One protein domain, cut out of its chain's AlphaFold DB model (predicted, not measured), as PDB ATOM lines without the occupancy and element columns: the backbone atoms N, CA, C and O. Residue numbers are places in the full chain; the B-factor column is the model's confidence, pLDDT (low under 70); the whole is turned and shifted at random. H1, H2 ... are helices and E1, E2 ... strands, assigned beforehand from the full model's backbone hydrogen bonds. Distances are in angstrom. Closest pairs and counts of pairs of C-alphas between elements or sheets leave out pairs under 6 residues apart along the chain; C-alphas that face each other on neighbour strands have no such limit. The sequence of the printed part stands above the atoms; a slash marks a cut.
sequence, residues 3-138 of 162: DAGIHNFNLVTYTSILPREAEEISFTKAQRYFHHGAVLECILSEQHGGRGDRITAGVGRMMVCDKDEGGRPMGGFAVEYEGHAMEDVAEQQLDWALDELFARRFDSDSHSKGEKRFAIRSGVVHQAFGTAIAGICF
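This is residues 3 to 138 of the 162 residues of the protein "Arginine decarboxylase" of Micractinium conductrix (UniProt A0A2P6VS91). A long, strongly twisted sheet, E3 E4 E5 E6, has the long helix H2 on one face; a smaller twisted sheet, E1 E2 E7, partly covers the other, the two making a sandwich. The short helix H1 sits off to the side of the smaller sheet. The printed part has 136 residues, in the order E1 H1 E2 E3 E4 H2 E5 E6 E7, class mixed. The sheet E1 E2 E7, in that order, is mixed; the branched sheet's pairs are antiparallel. The whole is compact, radius of gyration of the C-alphas 16.3 A, spans 54 by 34 by 21 A.

E1, residues 10 to 13, H1, residues 27 to 33, and E2, residues 39 to 50, form a strand-helix-strand unit, parallel neighbours with a helix between, its crossover right-handed; N 40 and O 10 are 2.8 A apart. E2 bends by 83 degrees at residue 42, then is antiparallel to E7, residues 129 to 137 (N 45 to O 134, 2.8 A). E3, residues 54 to 66, forms a hairpin with E4, residues 72 to 83 (N 58 to O 81, 2.9 A). On the other side of E3 are E5, residues 111 to 113 (N 112 to O 65, 2.8 A), and E6, residues 117 to 124 (N 61 to O 117, 2.8 A). H2, residues 87 to 105, is on this sheet; the closest C-alphas of H2 and E3, those of Leu 94 and Gly 60, are 5.5 A apart. E3 and E7 come closest at Gly 58 and Ala 134, C-alphas 5.1 A apart. Every O i to N i+4 pair of H2 is within hydrogen-bond range; H1 has 1 of 3, and 2 of 4 O i to N i+3 pairs.

E1 begins at C-alpha 10, (4.723, -17.097, 34.987). E2 measures 29.1 A, E3 39.6 A, E4 34.4 A, H2 26.8 A. E7 ends at C-alpha 137, (13.624, -9.738, 32.326).

The C-alphas farthest apart, of Asp 68 and Ala 128, are 54.3 A apart. The link E1 to H1 is long. The printed part has no cut, and no printed residue is under 70 in pLDDT.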
ATOM      1  N   ASP A   3       0.472  -2.883  32.329       89.69
ATOM      2  CA  ASP A   3       1.276  -1.722  31.911       89.69
ATOM      3  C   ASP A   3       2.759  -2.048  31.665       89.69
ATOM      4  O   ASP A   3       3.414  -1.419  30.837       89.69
ATOM      5  N   ALA A   4       3.298  -3.041  32.378       89.00
ATOM      6  CA  ALA A   4       4.667  -3.525  32.193       89.00
ATOM      7  C   ALA A   4       4.787  -4.523  31.024       89.00
ATOM      8  O   ALA A   4       5.890  -4.910  30.653       89.00
ATOM      9  N   GLY A   5       3.664  -4.960  30.447       92.31
ATOM     10  CA  GLY A   5       3.619  -5.870  29.305       92.31
ATOM     11  C   GLY A   5       3.951  -7.333  29.620       92.31
ATOM     12  O   GLY A   5       4.088  -8.125  28.692       92.31
ATOM     13  N   ILE A   6       4.041  -7.704  30.902       92.50
ATOM     14  CA  ILE A   6       4.443  -9.050  31.364       92.50
ATOM     15  C   ILE A   6       3.305  -9.837  32.042       92.50
ATOM     16  O   ILE A   6       3.531 -10.862  32.669       92.50
ATOM     17  N   HIS A   7       2.058  -9.380  31.912       93.69
ATOM     18  CA  HIS A   7       0.887  -9.958  32.591       93.69
ATOM     19  C   HIS A   7       0.511 -11.389  32.167       93.69
ATOM     20  O   HIS A   7      -0.297 -12.021  32.836       93.69
ATOM     21  N   ASN A   8       1.066 -11.889  31.061       93.75
ATOM     22  CA  ASN A   8       0.783 -13.226  30.529       93.75
ATOM     23  C   ASN A   8       1.893 -14.246  30.820       93.75
ATOM     24  O   ASN A   8       1.904 -15.308  30.203       93.75
ATOM     25  N   PHE A   9       2.828 -13.927  31.714       96.38
ATOM     26  CA  PHE A   9       3.944 -14.797  32.077       96.38
ATOM     27  C   PHE A   9       3.764 -15.406  33.468       96.38
ATOM     28  O   PHE A   9       3.134 -14.821  34.346       96.38
ATOM     29  N   ASN A  10       4.391 -16.559  33.676       96.00
ATOM     30  CA  ASN A  10       4.723 -17.097  34.987       96.00
ATOM     31  C   ASN A  10       6.078 -16.515  35.408       96.00
ATOM     32  O   ASN A  10       7.092 -16.803  34.778       96.00
ATOM     33  N   LEU A  11       6.110 -15.680  36.444       95.56
ATOM     34  CA  LEU A  11       7.345 -15.013  36.863       95.56
ATOM     35  C   LEU A  11       8.196 -15.932  37.747       95.56
ATOM     36  O   LEU A  11       7.684 -16.540  38.687       95.56
ATOM     37  N   VAL A  12       9.500 -15.992  37.475       96.88
ATOM     38  CA  VAL A  12      10.497 -16.643  38.336       96.88
ATOM     39  C   VAL A  12      11.536 -15.604  38.721       96.88
ATOM     40  O   VAL A  12      12.264 -15.093  37.875       96.88
ATOM     41  N   THR A  13      11.610 -15.270  40.002       96.62
ATOM     42  CA  THR A  13      12.495 -14.201  40.457       96.62
ATOM     43  C   THR A  13      13.902 -14.717  40.747       96.62
ATOM     44  O   THR A  13      14.100 -15.747  41.394       96.62
ATOM     45  N   TYR A  14      14.898 -13.994  40.248       94.88
ATOM     46  CA  TYR A  14      16.316 -14.247  40.456       94.88
ATOM     47  C   TYR A  14      16.921 -13.259  41.444       94.88
ATOM     48  O   TYR A  14      16.375 -12.197  41.732       94.88
ATOM     49  N   THR A  15      18.097 -13.627  41.941       90.94
ATOM     50  CA  THR A  15      18.953 -12.719  42.702       90.94
ATOM     51  C   THR A  15      19.648 -11.729  41.764       90.94
ATOM     52  O   THR A  15      19.759 -11.961  40.561       90.94
ATOM     53  N   SER A  16      20.129 -10.616  42.314       92.88
ATOM     54  CA  SER A  16      20.552  -9.415  41.582       92.88
ATOM     55  C   SER A  16      21.923  -9.532  40.872       92.88
ATOM     56  O   SER A  16      22.780  -8.652  40.988       92.88
ATOM     57  N   ILE A  17      22.162 -10.632  40.150       95.12
ATOM     58  CA  ILE A  17      23.395 -10.940  39.407       95.12
ATOM     59  C   ILE A  17      23.116 -10.963  37.903       95.12
ATOM     60  O   ILE A  17      22.148 -11.571  37.451       95.12
ATOM     61  N   LEU A  18      23.999 -10.340  37.118       95.75
ATOM     62  CA  LEU A  18      23.922 -10.307  35.659       95.75
ATOM     63  C   LEU A  18      25.076 -11.108  35.037       95.75
ATOM     64  O   LEU A  18      26.237 -10.866  35.388       95.75
ATOM     65  N   PRO A  19      24.790 -12.026  34.097       94.19
ATOM     66  CA  PRO A  19      25.818 -12.719  33.328       94.19
ATOM     67  C   PRO A  19      26.682 -11.755  32.513       94.19
ATOM     68  O   PRO A  19      26.223 -10.697  32.083       94.19
ATOM     69  N   ARG A  20      27.929 -12.148  32.245       93.81
ATOM     70  CA  ARG A  20      28.863 -11.389  31.397       93.81
ATOM     71  C   ARG A  20      28.320 -11.181  29.986       93.81
ATOM     72  O   ARG A  20      28.566 -10.145  29.376       93.81
ATOM     73  N   GLU A  21      27.632 -12.189  29.474       92.50
ATOM     74  CA  GLU A  21      27.116 -12.280  28.112       92.50
ATOM     75  C   GLU A  21      25.776 -11.555  27.942       92.50
ATOM     76  O   GLU A  21      25.246 -11.508  26.835       92.50
ATOM     77  N   ALA A  22      25.212 -11.003  29.024       92.62
ATOM     78  CA  ALA A  22      23.930 -10.325  28.978       92.62
ATOM     79  C   ALA A  22      24.002  -9.053  28.118       92.62
ATOM     80  O   ALA A  22      24.828  -8.167  28.346       92.62
ATOM     81  N   GLU A  23      23.079  -8.942  27.164       91.44
ATOM     82  CA  GLU A  23      22.871  -7.749  26.350       91.44
ATOM     83  C   GLU A  23      21.480  -7.172  26.628       91.44
ATOM     84  O   GLU A  23      20.473  -7.882  26.631       91.44
ATOM     85  N   GLU A  24      21.413  -5.859  26.842       92.94
ATOM     86  CA  GLU A  24      20.140  -5.163  26.989       92.94
ATOM     87  C   GLU A  24      19.508  -4.910  25.616       92.94
ATOM     88  O   GLU A  24      20.069  -4.215  24.766       92.94
ATOM     89  N   ILE A  25      18.299  -5.431  25.417       94.00
ATOM     90  CA  ILE A  25      17.512  -5.213  24.204       94.00
ATOM     91  C   ILE A  25      16.284  -4.353  24.500       94.00
ATOM     92  O   ILE A  25      15.773  -4.314  25.617       94.00
ATOM     93  N   SER A  26      15.769  -3.672  23.475       93.00
ATOM     94  CA  SER A  26      14.520  -2.928  23.622       93.00
ATOM     95  C   SER A  26      13.338  -3.869  23.850       93.00
ATOM     96  O   SER A  26      13.303  -4.985  23.327       93.00
ATOM     97  N   PHE A  27      12.315  -3.371  24.545       90.19
ATOM     98  CA  PHE A  27      11.076  -4.114  24.776       90.19
ATOM     99  C   PHE A  27      10.467  -4.648  23.467       90.19
ATOM    100  O   PHE A  27      10.120  -5.820  23.376       90.19
ATOM    101  N   THR A  28      10.438  -3.838  22.402       91.88
ATOM    102  CA  THR A  28       9.940  -4.262  21.081       91.88
ATOM    103  C   THR A  28      10.724  -5.435  20.492       91.88
ATOM    104  O   THR A  28      10.136  -6.315  19.869       91.88
ATOM    105  N   LYS A  29      12.050  -5.486  20.687       93.25
ATOM    106  CA  LYS A  29      12.850  -6.645  20.266       93.25
ATOM    107  C   LYS A  29      12.545  -7.867  21.131       93.25
ATOM    108  O   LYS A  29      12.475  -8.966  20.593       93.25
ATOM    109  N   ALA A  30      12.341  -7.674  22.435       92.44
ATOM    110  CA  ALA A  30      12.025  -8.744  23.376       92.44
ATOM    111  C   ALA A  30      10.664  -9.405  23.095       92.44
ATOM    112  O   ALA A  30      10.535 -10.616  23.242       92.44
ATOM    113  N   GLN A  31       9.675  -8.648  22.600       90.19
ATOM    114  CA  GLN A  31       8.324  -9.153  22.310       90.19
ATOM    115  C   GLN A  31       8.288 -10.381  21.388       90.19
ATOM    116  O   GLN A  31       7.356 -11.172  21.476       90.19
ATOM    117  N   ARG A  32       9.302 -10.589  20.534       91.12
ATOM    118  CA  ARG A  32       9.384 -11.782  19.670       91.12
ATOM    119  C   ARG A  32       9.497 -13.103  20.445       91.12
ATOM    120  O   ARG A  32       9.239 -14.153  19.871       91.12
ATOM    121  N   TYR A  33       9.901 -13.043  21.713       88.38
ATOM    122  CA  TYR A  33      10.054 -14.193  22.604       88.38
ATOM    123  C   TYR A  33       8.820 -14.425  23.491       88.38
ATOM    124  O   TYR A  33       8.740 -15.416  24.218       88.38
ATOM    125  N   PHE A  34       7.847 -13.510  23.456       91.69
ATOM    126  CA  PHE A  34       6.737 -13.509  24.397       91.69
ATOM    127  C   PHE A  34       5.680 -14.529  23.978       91.69
ATOM    128  O   PHE A  34       5.150 -14.477  22.869       91.69
ATOM    129  N   HIS A  35       5.341 -15.438  24.890       90.25
ATOM    130  CA  HIS A  35       4.283 -16.422  24.706       90.25
ATOM    131  C   HIS A  35       3.432 -16.516  25.975       90.25
ATOM    132  O   HIS A  35       3.933 -16.391  27.089       90.25
ATOM    133  N   HIS A  36       2.119 -16.679  25.821       95.00
ATOM    134  CA  HIS A  36       1.225 -16.776  26.973       95.00
ATOM    135  C   HIS A  36       1.553 -18.025  27.805       95.00
ATOM    136  O   HIS A  36       1.733 -19.107  27.251       95.00
ATOM    137  N   GLY A  37       1.624 -17.867  29.126       94.06
ATOM    138  CA  GLY A  37       1.983 -18.928  30.066       94.06
ATOM    139  C   GLY A  37       3.476 -19.273  30.097       94.06
ATOM    140  O   GLY A  37       3.866 -20.179  30.830       94.06
ATOM    141  N   ALA A  38       4.313 -18.563  29.336       94.00
ATOM    142  CA  ALA A  38       5.766 -18.682  29.395       94.00
ATOM    143  C   ALA A  38       6.304 -18.435  30.800       94.00
ATOM    144  O   ALA A  38       5.786 -17.575  31.511       94.00
ATOM    145  N   VAL A  39       7.396 -19.105  31.157       95.56
ATOM    146  CA  VAL A  39       8.215 -18.656  32.284       95.56
ATOM    147  C   VAL A  39       8.981 -17.404  31.854       95.56
ATOM    148  O   VAL A  39       9.515 -17.360  30.748       95.56
ATOM    149  N   LEU A  40       8.971 -16.380  32.704       95.62
ATOM    150  CA  LEU A  40       9.816 -15.201  32.575       95.62
ATOM    151  C   LEU A  40      10.679 -15.093  33.812       95.62
ATOM    152  O   LEU A  40      10.195 -14.722  34.886       95.62
ATOM    153  N   GLU A  41      11.954 -15.402  33.658       96.06
ATOM    154  CA  GLU A  41      12.892 -15.203  34.738       96.06
ATOM    155  C   GLU A  41      13.327 -13.742  34.801       96.06
ATOM    156  O   GLU A  41      13.644 -13.105  33.790       96.06
ATOM    157  N   CYS A  42      13.293 -13.169  35.997       96.69
ATOM    158  CA  CYS A  42      13.461 -11.737  36.163       96.69
ATOM    159  C   CYS A  42      14.088 -11.355  37.500       96.69
ATOM    160  O   CYS A  42      13.954 -12.047  38.502       96.69
ATOM    161  N   ILE A  43      14.754 -10.208  37.523       97.81
ATOM    162  CA  ILE A  43      15.061  -9.480  38.753       97.81
ATOM    163  C   ILE A  43      13.980  -8.413  38.875       97.81
ATOM    164  O   ILE A  43      13.833  -7.592  37.967       97.81
ATOM    165  N   LEU A  44      13.184  -8.468  39.939       97.06
ATOM    166  CA  LEU A  44      11.908  -7.768  40.027       97.06
ATOM    167  C   LEU A  44      11.822  -6.961  41.317       97.06
ATOM    168  O   LEU A  44      12.208  -7.440  42.376       97.06
ATOM    169  N   SER A  45      11.271  -5.762  41.198       97.62
ATOM    170  CA  SER A  45      10.917  -4.888  42.302       97.62
ATOM    171  C   SER A  45       9.427  -4.592  42.226       97.62
ATOM    172  O   SER A  45       8.924  -4.204  41.163       97.62
ATOM    173  N   GLU A  46       8.724  -4.764  43.342       96.75
ATOM    174  CA  GLU A  46       7.288  -4.512  43.429       96.75
ATOM    175  C   GLU A  46       6.957  -3.678  44.663       96.75
ATOM    176  O   GLU A  46       7.368  -3.992  45.773       96.75
ATOM    177  N   GLN A  47       6.161  -2.625  44.479       98.06
ATOM    178  CA  GLN A  47       5.649  -1.829  45.586       98.06
ATOM    179  C   GLN A  47       4.133  -1.737  45.526       98.06
ATOM    180  O   GLN A  47       3.557  -1.267  44.540       98.06
ATOM    181  N   HIS A  48       3.488  -2.122  46.622       97.38
ATOM    182  CA  HIS A  48       2.041  -2.046  46.788       97.38
ATOM    183  C   HIS A  48       1.644  -0.850  47.656       97.38
ATOM    184  O   HIS A  48       2.427  -0.343  48.459       97.38
ATOM    185  N   GLY A  49       0.404  -0.397  47.504       97.56
ATOM    186  CA  GLY A  49      -0.136   0.691  48.312       97.56
ATOM    187  C   GLY A  49      -1.648   0.788  48.210       97.56
ATOM    188  O   GLY A  49      -2.265   0.273  47.271       97.56
ATOM    189  N   GLY A  50      -2.240   1.440  49.203       97.88
ATOM    190  CA  GLY A  50      -3.648   1.793  49.233       97.88
ATOM    191  C   GLY A  50      -3.911   3.152  48.590       97.88
ATOM    192  O   GLY A  50      -2.998   3.894  48.233       97.88
ATOM    193  N   ARG A  51      -5.193   3.497  48.445       98.00
ATOM    194  CA  ARG A  51      -5.622   4.790  47.896       98.00
ATOM    195  C   ARG A  51      -4.914   5.971  48.574       98.00
ATOM    196  O   ARG A  51      -5.061   6.173  49.775       98.00
ATOM    197  N   GLY A  52      -4.268   6.813  47.773       97.94
ATOM    198  CA  GLY A  52      -3.541   8.001  48.226       97.94
ATOM    199  C   GLY A  52      -2.044   7.773  48.443       97.94
ATOM    200  O   GLY A  52      -1.300   8.754  48.457       97.94
ATOM    201  N   ASP A  53      -1.591   6.520  48.527       98.06
ATOM    202  CA  ASP A  53      -0.169   6.214  48.652       98.06
ATOM    203  C   ASP A  53       0.557   6.516  47.341       98.06
ATOM    204  O   ASP A  53       0.073   6.201  46.249       98.06
ATOM    205  N   ARG A  54       1.759   7.090  47.442       98.12
ATOM    206  CA  ARG A  54       2.733   7.013  46.352       98.12
ATOM    207  C   ARG A  54       3.376   5.643  46.398       98.12
ATOM    208  O   ARG A  54       3.906   5.273  47.432       98.12
ATOM    209  N   ILE A  55       3.383   4.930  45.291       98.50
ATOM    210  CA  ILE A  55       4.086   3.659  45.152       98.50
ATOM    211  C   ILE A  55       5.163   3.815  44.095       98.50
ATOM    212  O   ILE A  55       4.896   4.338  43.013       98.50
ATOM    213  N   THR A  56       6.376   3.396  44.430       98.62
ATOM    214  CA  THR A  56       7.541   3.493  43.562       98.62
ATOM    215  C   THR A  56       8.311   2.190  43.627       98.62
ATOM    216  O   THR A  56       8.722   1.761  44.702       98.62
ATOM    217  N   ALA A  57       8.491   1.582  42.460       98.56
ATOM    218  CA  ALA A  57       9.320   0.406  42.260       98.56
ATOM    219  C   ALA A  57      10.402   0.740  41.235       98.56
ATOM    220  O   ALA A  57      10.141   1.453  40.258       98.56
ATOM    221  N   GLY A  58      11.612   0.242  41.447       98.38
ATOM    222  CA  GLY A  58      12.738   0.550  40.582       98.38
ATOM    223  C   GLY A  58      13.764  -0.563  40.548       98.38
ATOM    224  O   GLY A  58      13.986  -1.243  41.541       98.38
ATOM    225  N   VAL A  59      14.413  -0.721  39.402       98.50
ATOM    226  CA  VAL A  59      15.601  -1.561  39.263       98.50
ATOM    227  C   VAL A  59      16.724  -0.750  38.635       98.50
ATOM    228  O   VAL A  59      16.516  -0.024  37.664       98.50
ATOM    229  N   GLY A  60      17.916  -0.860  39.206       98.38
ATOM    230  CA  GLY A  60      19.154  -0.294  38.693       98.38
ATOM    231  C   GLY A  60      20.107  -1.407  38.299       98.38
ATOM    232  O   GLY A  60      20.115  -2.457  38.932       98.38
ATOM    233  N   ARG A  61      20.913  -1.200  37.256       98.00
ATOM    234  CA  ARG A  61      21.853  -2.214  36.774       98.00
ATOM    235  C   ARG A  61      23.163  -1.642  36.274       98.00
ATOM    236  O   ARG A  61      23.188  -0.602  35.610       98.00
ATOM    237  N   MET A  62      24.241  -2.381  36.505       97.75
ATOM    238  CA  MET A  62      25.593  -2.005  36.096       97.75
ATOM    239  C   MET A  62      26.445  -3.244  35.811       97.75
ATOM    240  O   MET A  62      26.453  -4.191  36.596       97.75
ATOM    241  N   MET A  63      27.204  -3.202  34.714       97.06
ATOM    242  CA  MET A  63      28.258  -4.182  34.434       97.06
ATOM    243  C   MET A  63      29.562  -3.770  35.114       97.06
ATOM    244  O   MET A  63      29.859  -2.582  35.234       97.06
ATOM    245  N   VAL A  64      30.353  -4.748  35.533       97.12
ATOM    246  CA  VAL A  64      31.710  -4.555  36.045       97.12
ATOM    247  C   VAL A  64      32.693  -5.026  34.987       97.12
ATOM    248  O   VAL A  64      32.542  -6.119  34.441       97.12
ATOM    249  N   CYS A  65      33.688  -4.194  34.697       95.81
ATOM    250  CA  CYS A  65      34.719  -4.494  33.716       95.81
ATOM    251  C   CYS A  65      36.084  -4.654  34.382       95.81
ATOM    252  O   CYS A  65      36.462  -3.830  35.220       95.81
ATOM    253  N   ASP A  66      36.827  -5.664  33.946       94.81
ATOM    254  CA  ASP A  66      38.215  -5.899  34.340       94.81
ATOM    255  C   ASP A  66      39.136  -4.995  33.510       94.81
ATOM    256  O   ASP A  66      39.111  -5.030  32.275       94.81
ATOM    257  N   LYS A  67      39.923  -4.146  34.175       94.12
ATOM    258  CA  LYS A  67      40.861  -3.234  33.505       94.12
ATOM    259  C   LYS A  67      42.084  -3.971  32.963       94.12
ATOM    260  O   LYS A  67      42.576  -3.590  31.899       94.12
ATOM    261  N   ASP A  68      42.528  -5.018  33.645       91.25
ATOM    262  CA  ASP A  68      43.674  -5.835  33.254       91.25
ATOM    263  C   ASP A  68      43.337  -6.700  32.026       91.25
ATOM    264  O   ASP A  68      44.190  -6.927  31.167       91.25
ATOM    265  N   GLU A  69      42.064  -7.077  31.846       90.06
ATOM    266  CA  GLU A  69      41.561  -7.717  30.617       90.06
ATOM    267  C   GLU A  69      41.103  -6.724  29.528       90.06
ATOM    268  O   GLU A  69      40.275  -7.049  28.668       90.06
ATOM    269  N   GLY A  70      41.629  -5.497  29.527       87.75
ATOM    270  CA  GLY A  70      41.343  -4.506  28.484       87.75
ATOM    271  C   GLY A  70      39.923  -3.934  28.541       87.75
ATOM    272  O   GLY A  70      39.366  -3.568  27.505       87.75
ATOM    273  N   GLY A  71      39.322  -3.875  29.730       89.25
ATOM    274  CA  GLY A  71      37.996  -3.298  29.960       89.25
ATOM    275  C   GLY A  71      36.836  -4.228  29.608       89.25
ATOM    276  O   GLY A  71      35.721  -3.753  29.381       89.25
ATOM    277  N   ARG A  72      37.067  -5.543  29.526       90.38
ATOM    278  CA  ARG A  72      36.006  -6.507  29.206       90.38
ATOM    279  C   ARG A  72      35.035  -6.666  30.384       90.38
ATOM    280  O   ARG A  72      35.494  -6.758  31.522       90.38
ATOM    281  N   PRO A  73      33.714  -6.772  30.134       92.75
ATOM    282  CA  PRO A  73      32.758  -7.111  31.183       92.75
ATOM    283  C   PRO A  73      33.089  -8.471  31.803       92.75
ATOM    284  O   PRO A  73      33.405  -9.413  31.077       92.75
ATOM    285  N   MET A  74      32.984  -8.581  33.124       94.62
ATOM    286  CA  MET A  74      33.103  -9.838  33.878       94.62
ATOM    287  C   MET A  74      31.738 -10.406  34.282       94.62
ATOM    288  O   MET A  74      31.629 -11.561  34.678       94.62
ATOM    289  N   GLY A  75      30.706  -9.572  34.210       94.88
ATOM    290  CA  GLY A  75      29.405  -9.785  34.824       94.88
ATOM    291  C   GLY A  75      28.894  -8.459  35.363       94.88
ATOM    292  O   GLY A  75      29.549  -7.423  35.230       94.88
ATOM    293  N   GLY A  76      27.718  -8.470  35.959       95.88
ATOM    294  CA  GLY A  76      27.124  -7.267  36.512       95.88
ATOM    295  C   GLY A  76      26.224  -7.561  37.686       95.88
ATOM    296  O   GLY A  76      26.069  -8.699  38.129       95.88
ATOM    297  N   PHE A  77      25.623  -6.495  38.181       96.25
ATOM    298  CA  PHE A  77      24.697  -6.552  39.290       96.25
ATOM    299  C   PHE A  77      23.483  -5.702  38.987       96.25
ATOM    300  O   PHE A  77      23.556  -4.719  38.240       96.25
ATOM    301  N   ALA A  78      22.389  -6.089  39.617       97.81
ATOM    302  CA  ALA A  78      21.214  -5.265  39.746       97.81
ATOM    303  C   ALA A  78      21.017  -4.865  41.213       97.81
ATOM    304  O   ALA A  78      21.608  -5.458  42.117       97.81
ATOM    305  N   VAL A  79      20.201  -3.845  41.426       98.19
ATOM    306  CA  VAL A  79      19.662  -3.450  42.725       98.19
ATOM    307  C   VAL A  79      18.208  -3.051  42.536       98.19
ATOM    308  O   VAL A  79      17.829  -2.558  41.473       98.19
ATOM    309  N   GLU A  80      17.409  -3.262  43.564       98.50
ATOM    310  CA  GLU A  80      15.975  -3.023  43.584       98.50
ATOM    311  C   GLU A  80      15.642  -1.889  44.564       98.50
ATOM    312  O   GLU A  80      16.297  -1.719  45.594       98.50
ATOM    313  N   TYR A  81      14.617  -1.099  44.250       98.44
ATOM    314  CA  TYR A  81      14.080  -0.059  45.120       98.44
ATOM    315  C   TYR A  81      12.579  -0.245  45.265       98.44
ATOM    316  O   TYR A  81      11.850  -0.163  44.280       98.44
ATOM    317  N   GLU A  82      12.120  -0.389  46.501       98.06
ATOM    318  CA  GLU A  82      10.708  -0.502  46.851       98.06
ATOM    319  C   GLU A  82      10.386   0.549  47.907       98.06
ATOM    320  O   GLU A  82      10.984   0.580  48.986       98.06
ATOM    321  N   GLY A  83       9.462   1.459  47.602       97.81
ATOM    322  CA  GLY A  83       9.085   2.467  48.579       97.81
ATOM    323  C   GLY A  83       8.149   3.544  48.066       97.81
ATOM    324  O   GLY A  83       7.490   3.423  47.039       97.81
ATOM    325  N   HIS A  84       8.078   4.631  48.826       97.62
ATOM    326  CA  HIS A  84       7.107   5.705  48.612       97.62
ATOM    327  C   HIS A  84       7.752   7.021  48.146       97.62
ATOM    328  O   HIS A  84       7.081   8.054  48.096       97.62
ATOM    329  N   ALA A  85       9.052   7.017  47.827       97.44
ATOM    330  CA  ALA A  85       9.751   8.214  47.368       97.44
ATOM    331  C   ALA A  85       9.398   8.572  45.914       97.44
ATOM    332  O   ALA A  85       8.773   7.789  45.200       97.44
ATOM    333  N   MET A  86       9.778   9.769  45.469       97.81
ATOM    334  CA  MET A  86       9.690  10.151  44.054       97.81
ATOM    335  C   MET A  86      10.764   9.439  43.214       97.81
ATOM    336  O   MET A  86      11.705   8.869  43.763       97.81
ATOM    337  N   GLU A  87      10.595   9.443  41.888       97.81
ATOM    338  CA  GLU A  87      11.479   8.714  40.964       97.81
ATOM    339  C   GLU A  87      12.936   9.175  41.047       97.81
ATOM    340  O   GLU A  87      13.831   8.340  41.046       97.81
ATOM    341  N   ASP A  88      13.179  10.474  41.207       98.12
ATOM    342  CA  ASP A  88      14.515  11.059  41.353       98.12
ATOM    343  C   ASP A  88      15.228  10.597  42.632       98.12
ATOM    344  O   ASP A  88      16.427  10.318  42.621       98.12
ATOM    345  N   VAL A  89      14.491  10.484  43.738       98.44
ATOM    346  CA  VAL A  89      15.015   9.966  45.008       98.44
ATOM    347  C   VAL A  89      15.261   8.461  44.912       98.44
ATOM    348  O   VAL A  89      16.278   7.980  45.407       98.44
ATOM    349  N   ALA A  90      14.360   7.716  44.268       98.56
ATOM    350  CA  ALA A  90      14.545   6.288  44.021       98.56
ATOM    351  C   ALA A  90      15.783   6.028  43.146       98.56
ATOM    352  O   ALA A  90      16.589   5.160  43.470       98.56
ATOM    353  N   GLU A  91      15.983   6.819  42.089       98.69
ATOM    354  CA  GLU A  91      17.157   6.732  41.217       98.69
ATOM    355  C   GLU A  91      18.452   6.992  41.984       98.69
ATOM    356  O   GLU A  91      19.386   6.202  41.882       98.69
ATOM    357  N   GLN A  92      18.496   8.034  42.820       98.62
ATOM    358  CA  GLN A  92      19.660   8.323  43.667       98.62
ATOM    359  C   GLN A  92      19.983   7.173  44.628       98.62
ATOM    360  O   GLN A  92      21.154   6.870  44.854       98.62
ATOM    361  N   GLN A  93      18.966   6.515  45.188       98.62
ATOM    362  CA  GLN A  93      19.179   5.366  46.069       98.62
ATOM    363  C   GLN A  93      19.690   4.143  45.308       98.62
ATOM    364  O   GLN A  93      20.617   3.490  45.780       98.62
ATOM    365  N   LEU A  94      19.143   3.858  44.124       98.62
ATOM    366  CA  LEU A  94      19.642   2.792  43.252       98.62
ATOM    367  C   LEU A  94      21.088   3.074  42.813       98.62
ATOM    368  O   LEU A  94      21.931   2.179  42.833       98.62
ATOM    369  N   ASP A  95      21.392   4.318  42.443       98.62
ATOM    370  CA  ASP A  95      22.728   4.751  42.035       98.62
ATOM    371  C   ASP A  95      23.757   4.558  43.153       98.62
ATOM    372  O   ASP A  95      24.823   3.970  42.923       98.62
ATOM    373  N   TRP A  96      23.404   4.993  44.366       98.50
ATOM    374  CA  TRP A  96      24.236   4.835  45.551       98.50
ATOM    375  C   TRP A  96      24.415   3.362  45.925       98.50
ATOM    376  O   TRP A  96      25.541   2.933  46.181       98.50
ATOM    377  N   ALA A  97      23.344   2.568  45.879       98.19
ATOM    378  CA  ALA A  97      23.398   1.139  46.164       98.19
ATOM    379  C   ALA A  97      24.323   0.397  45.187       98.19
ATOM    380  O   ALA A  97      25.107  -0.450  45.616       98.19
ATOM    381  N   LEU A  98      24.300   0.734  43.889       98.38
ATOM    382  CA  LEU A  98      25.242   0.173  42.908       98.38
ATOM    383  C   LEU A  98      26.696   0.537  43.229       98.38
ATOM    384  O   LEU A  98      27.583  -0.308  43.088       98.38
ATOM    385  N   ASP A  99      26.951   1.771  43.665       98.00
ATOM    386  CA  ASP A  99      28.297   2.213  44.036       98.00
ATOM    387  C   ASP A  99      28.810   1.530  45.301       98.00
ATOM    388  O   ASP A  99      29.960   1.087  45.330       98.00
ATOM    389  N   GLU A 100      27.963   1.385  46.317       97.62
ATOM    390  CA  GLU A 100      28.301   0.651  47.534       97.62
ATOM    391  C   GLU A 100      28.581  -0.824  47.220       97.62
ATOM    392  O   GLU A 100      29.568  -1.398  47.687       97.62
ATOM    393  N   LEU A 101      27.749  -1.437  46.373       96.25
ATOM    394  CA  LEU A 101      27.919  -2.823  45.956       96.25
ATOM    395  C   LEU A 101      29.253  -3.040  45.240       96.25
ATOM    396  O   LEU A 101      29.926  -4.042  45.500       96.25
ATOM    397  N   PHE A 102      29.628  -2.106  44.363       97.06
ATOM    398  CA  PHE A 102      30.911  -2.123  43.674       97.06
ATOM    399  C   PHE A 102      32.066  -1.978  44.663       97.06
ATOM    400  O   PHE A 102      32.926  -2.851  44.711       97.06
ATOM    401  N   ALA A 103      32.041  -0.939  45.502       96.94
ATOM    402  CA  ALA A 103      33.100  -0.661  46.472       96.94
ATOM    403  C   ALA A 103      33.307  -1.808  47.475       96.94
ATOM    404  O   ALA A 103      34.420  -2.047  47.933       96.94
ATOM    405  N   ARG A 104      32.241  -2.546  47.809       96.38
ATOM    406  CA  ARG A 104      32.315  -3.704  48.707       96.38
ATOM    407  C   ARG A 104      32.928  -4.943  48.050       96.38
ATOM    408  O   ARG A 104      33.454  -5.796  48.761       96.38
ATOM    409  N   ARG A 105      32.776  -5.107  46.733       94.50
ATOM    410  CA  ARG A 105      33.104  -6.359  46.027       94.50
ATOM    411  C   ARG A 105      34.329  -6.271  45.129       94.50
ATOM    412  O   ARG A 105      34.892  -7.317  44.821       94.50
ATOM    413  N   PHE A 106      34.729  -5.072  44.720       94.94
ATOM    414  CA  PHE A 106      35.777  -4.875  43.729       94.94
ATOM    415  C   PHE A 106      36.773  -3.814  44.161       94.94
ATOM    416  O   PHE A 106      36.429  -2.825  44.805       94.94
ATOM    417  N   ASP A 107      38.013  -4.025  43.741       94.06
ATOM    418  CA  ASP A 107      39.064  -3.033  43.848       94.06
ATOM    419  C   ASP A 107      38.995  -2.082  42.648       94.06
ATOM    420  O   ASP A 107      39.063  -2.498  41.487       94.06
ATOM    421  N   SER A 108      38.855  -0.793  42.944       94.00
ATOM    422  CA  SER A 108      38.783   0.289  41.962       94.00
ATOM    423  C   SER A 108      40.029   0.393  41.086       94.00
ATOM    424  O   SER A 108      39.937   0.986  40.012       94.00
ATOM    425  N   ASP A 109      41.179  -0.134  41.512       94.19
ATOM    426  CA  ASP A 109      42.414  -0.078  40.728       94.19
ATOM    427  C   ASP A 109      42.394  -1.089  39.573       94.19
ATOM    428  O   ASP A 109      42.770  -0.735  38.453       94.19
ATOM    429  N   SER A 110      41.846  -2.287  39.801       95.62
ATOM    430  CA  SER A 110      41.747  -3.381  38.815       95.62
ATOM    431  C   SER A 110      40.395  -3.456  38.099       95.62
ATOM    432  O   SER A 110      40.298  -4.009  37.007       95.62
ATOM    433  N   HIS A 111      39.343  -2.848  38.652       97.12
ATOM    434  CA  HIS A 111      37.992  -2.918  38.096       97.12
ATOM    435  C   HIS A 111      37.424  -1.537  37.781       97.12
ATOM    436  O   HIS A 111      37.807  -0.510  38.345       97.12
ATOM    437  N   SER A 112      36.464  -1.502  36.863       96.75
ATOM    438  CA  SER A 112      35.719  -0.296  36.513       96.75
ATOM    439  C   SER A 112      34.217  -0.548  36.463       96.75
ATOM    440  O   SER A 112      33.751  -1.657  36.193       96.75
ATOM    441  N   LYS A 113      33.467   0.518  36.737       97.12
ATOM    442  CA  LYS A 113      32.010   0.568  36.637       97.12
ATOM    443  C   LYS A 113      31.616   0.842  35.190       97.12
ATOM    444  O   LYS A 113      32.083   1.820  34.606       97.12
ATOM    445  N   GLY A 114      30.764  -0.004  34.624       95.00
ATOM    446  CA  GLY A 114      30.091   0.271  33.361       95.00
ATOM    447  C   GLY A 114      29.021   1.356  33.501       95.00
ATOM    448  O   GLY A 114      28.793   1.908  34.577       95.00
ATOM    449  N   GLU A 115      28.331   1.643  32.398       95.25
ATOM    450  CA  GLU A 115      27.166   2.532  32.400       95.25
ATOM    451  C   GLU A 115      26.100   1.992  33.364       95.25
ATOM    452  O   GLU A 115      25.694   0.832  33.247       95.25
ATOM    453  N   LYS A 116      25.621   2.827  34.288       97.88
ATOM    454  CA  LYS A 116      24.453   2.517  35.118       97.88
ATOM    455  C   LYS A 116      23.178   2.843  34.344       97.88
ATOM    456  O   LYS A 116      23.108   3.879  33.689       97.88
ATOM    457  N   ARG A 117      22.169   1.978  34.423       97.75
ATOM    458  CA  ARG A 117      20.824   2.265  33.899       97.75
ATOM    459  C   ARG A 117      19.761   1.888  34.902       97.75
ATOM    460  O   ARG A 117      19.952   0.956  35.680       97.75
ATOM    461  N   PHE A 118      18.642   2.595  34.820       98.12
ATOM    462  CA  PHE A 118      17.542   2.482  35.759       98.12
ATOM    463  C   PHE A 118      16.219   2.338  35.010       98.12
ATOM    464  O   PHE A 118      15.983   2.998  33.997       98.12
ATOM    465  N   ALA A 119      15.348   1.478  35.523       97.19
ATOM    466  CA  ALA A 119      13.950   1.404  35.135       97.19
ATOM    467  C   ALA A 119      13.117   1.632  36.394       97.19
ATOM    468  O   ALA A 119      13.148   0.814  37.308       97.19
ATOM    469  N   ILE A 120      12.406   2.756  36.450       98.31
ATOM    470  CA  ILE A 120      11.639   3.180  37.624       98.31
ATOM    471  C   ILE A 120      10.196   3.440  37.206       98.31
ATOM    472  O   ILE A 120       9.924   3.953  36.115       98.31
ATOM    473  N   ARG A 121       9.258   3.042  38.061       97.38
ATOM    474  CA  ARG A 121       7.839   3.353  37.930       97.38
ATOM    475  C   ARG A 121       7.330   3.909  39.244       97.38
ATOM    476  O   ARG A 121       7.356   3.206  40.251       97.38
ATOM    477  N   SER A 122       6.834   5.142  39.214       97.44
ATOM    478  CA  SER A 122       6.149   5.767  40.341       97.44
ATOM    479  C   SER A 122       4.744   6.233  39.975       97.44
ATOM    480  O   SER A 122       4.483   6.707  38.871       97.44
ATOM    481  N   GLY A 123       3.827   6.164  40.935       96.56
ATOM    482  CA  GLY A 123       2.474   6.687  40.777       96.56
ATOM    483  C   GLY A 123       1.777   6.889  42.113       96.56
ATOM    484  O   GLY A 123       2.182   6.326  43.125       96.56
ATOM    485  N   VAL A 124       0.722   7.705  42.121       97.88
ATOM    486  CA  VAL A 124      -0.195   7.799  43.266       97.88
ATOM    487  C   VAL A 124      -1.368   6.863  43.018       97.88
ATOM    488  O   VAL A 124      -1.978   6.885  41.949       97.88
ATOM    489  N   VAL A 125      -1.702   6.042  44.004       97.81
ATOM    490  CA  VAL A 125      -2.804   5.090  43.892       97.81
ATOM    491  C   VAL A 125      -4.140   5.827  43.955       97.81
ATOM    492  O   VAL A 125      -4.497   6.432  44.966       97.81
ATOM    493  N   HIS A 126      -4.913   5.754  42.872       96.12
ATOM    494  CA  HIS A 126      -6.236   6.380  42.798       96.12
ATOM    495  C   HIS A 126      -7.388   5.432  43.159       96.12
ATOM    496  O   HIS A 126      -8.433   5.892  43.624       96.12
ATOM    497  N   GLN A 127      -7.197   4.125  42.960       95.12
ATOM    498  CA  GLN A 127      -8.161   3.076  43.308       95.12
ATOM    499  C   GLN A 127      -7.958   2.591  44.750       95.12
ATOM    500  O   GLN A 127      -7.137   3.143  45.473       95.12
ATOM    501  N   ALA A 128      -8.711   1.579  45.190       96.31
ATOM    502  CA  ALA A 128      -8.545   1.009  46.532       96.31
ATOM    503  C   ALA A 128      -7.114   0.500  46.777       96.31
ATOM    504  O   ALA A 128      -6.567   0.731  47.854       96.31
ATOM    505  N   PHE A 129      -6.515  -0.126  45.760       97.06
ATOM    506  CA  PHE A 129      -5.158  -0.662  45.781       97.06
ATOM    507  C   PHE A 129      -4.450  -0.369  44.460       97.06
ATOM    508  O   PHE A 129      -5.095  -0.222  43.418       97.06
ATOM    509  N   GLY A 130      -3.125  -0.301  44.506       96.25
ATOM    510  CA  GLY A 130      -2.273  -0.157  43.335       96.25
ATOM    511  C   GLY A 130      -0.950  -0.881  43.523       96.25
ATOM    512  O   GLY A 130      -0.569  -1.246  44.638       96.25
ATOM    513  N   THR A 131      -0.253  -1.124  42.418       96.69
ATOM    514  CA  THR A 131       1.072  -1.750  42.435       96.69
ATOM    515  C   THR A 131       1.957  -1.132  41.362       96.69
ATOM    516  O   THR A 131       1.546  -1.028  40.205       96.69
ATOM    517  N   ALA A 132       3.160  -0.724  41.756       97.50
ATOM    518  CA  ALA A 132       4.237  -0.317  40.874       97.50
ATOM    519  C   ALA A 132       5.182  -1.507  40.726       97.50
ATOM    520  O   ALA A 132       5.476  -2.179  41.710       97.50
ATOM    521  N   ILE A 133       5.619  -1.778  39.499       97.19
ATOM    522  CA  ILE A 133       6.519  -2.891  39.190       97.19
ATOM    523  C   ILE A 133       7.604  -2.378  38.255       97.19
ATOM    524  O   ILE A 133       7.307  -1.677  37.283       97.19
ATOM    525  N   ALA A 134       8.842  -2.766  38.530       97.44
ATOM    526  CA  ALA A 134       9.979  -2.588  37.643       97.44
ATOM    527  C   ALA A 134      10.813  -3.872  37.643       97.44
ATOM    528  O   ALA A 134      10.932  -4.529  38.672       97.44
ATOM    529  N   GLY A 135      11.391  -4.248  36.502       96.12
ATOM    530  CA  GLY A 135      12.175  -5.475  36.440       96.12
ATOM    531  C   GLY A 135      13.113  -5.570  35.249       96.12
ATOM    532  O   GLY A 135      12.890  -4.954  34.205       96.12
ATOM    533  N   ILE A 136      14.157  -6.373  35.423       97.31
ATOM    534  CA  ILE A 136      15.055  -6.846  34.369       97.31
ATOM    535  C   ILE A 136      14.588  -8.251  34.016       97.31
ATOM    536  O   ILE A 136      14.569  -9.120  34.882       97.31
ATOM    537  N   CYS A 137      14.192  -8.468  32.767       96.12
ATOM    538  CA  CYS A 137      13.624  -9.738  32.326       96.12
ATOM    539  C   CYS A 137      14.574 -10.425  31.345       96.12
ATOM    540  O   CYS A 137      14.975  -9.821  30.347       96.12
ATOM    541  N   PHE A 138      14.913 -11.678  31.622       95.38
ATOM    542  CA  PHE A 138      15.734 -12.507  30.752       95.38
ATOM    543  C   PHE A 138      14.827 -13.216  29.744       95.38
ATOM    544  O   PHE A 138      13.772 -13.729  30.098       95.38
TER     545      PHE A 138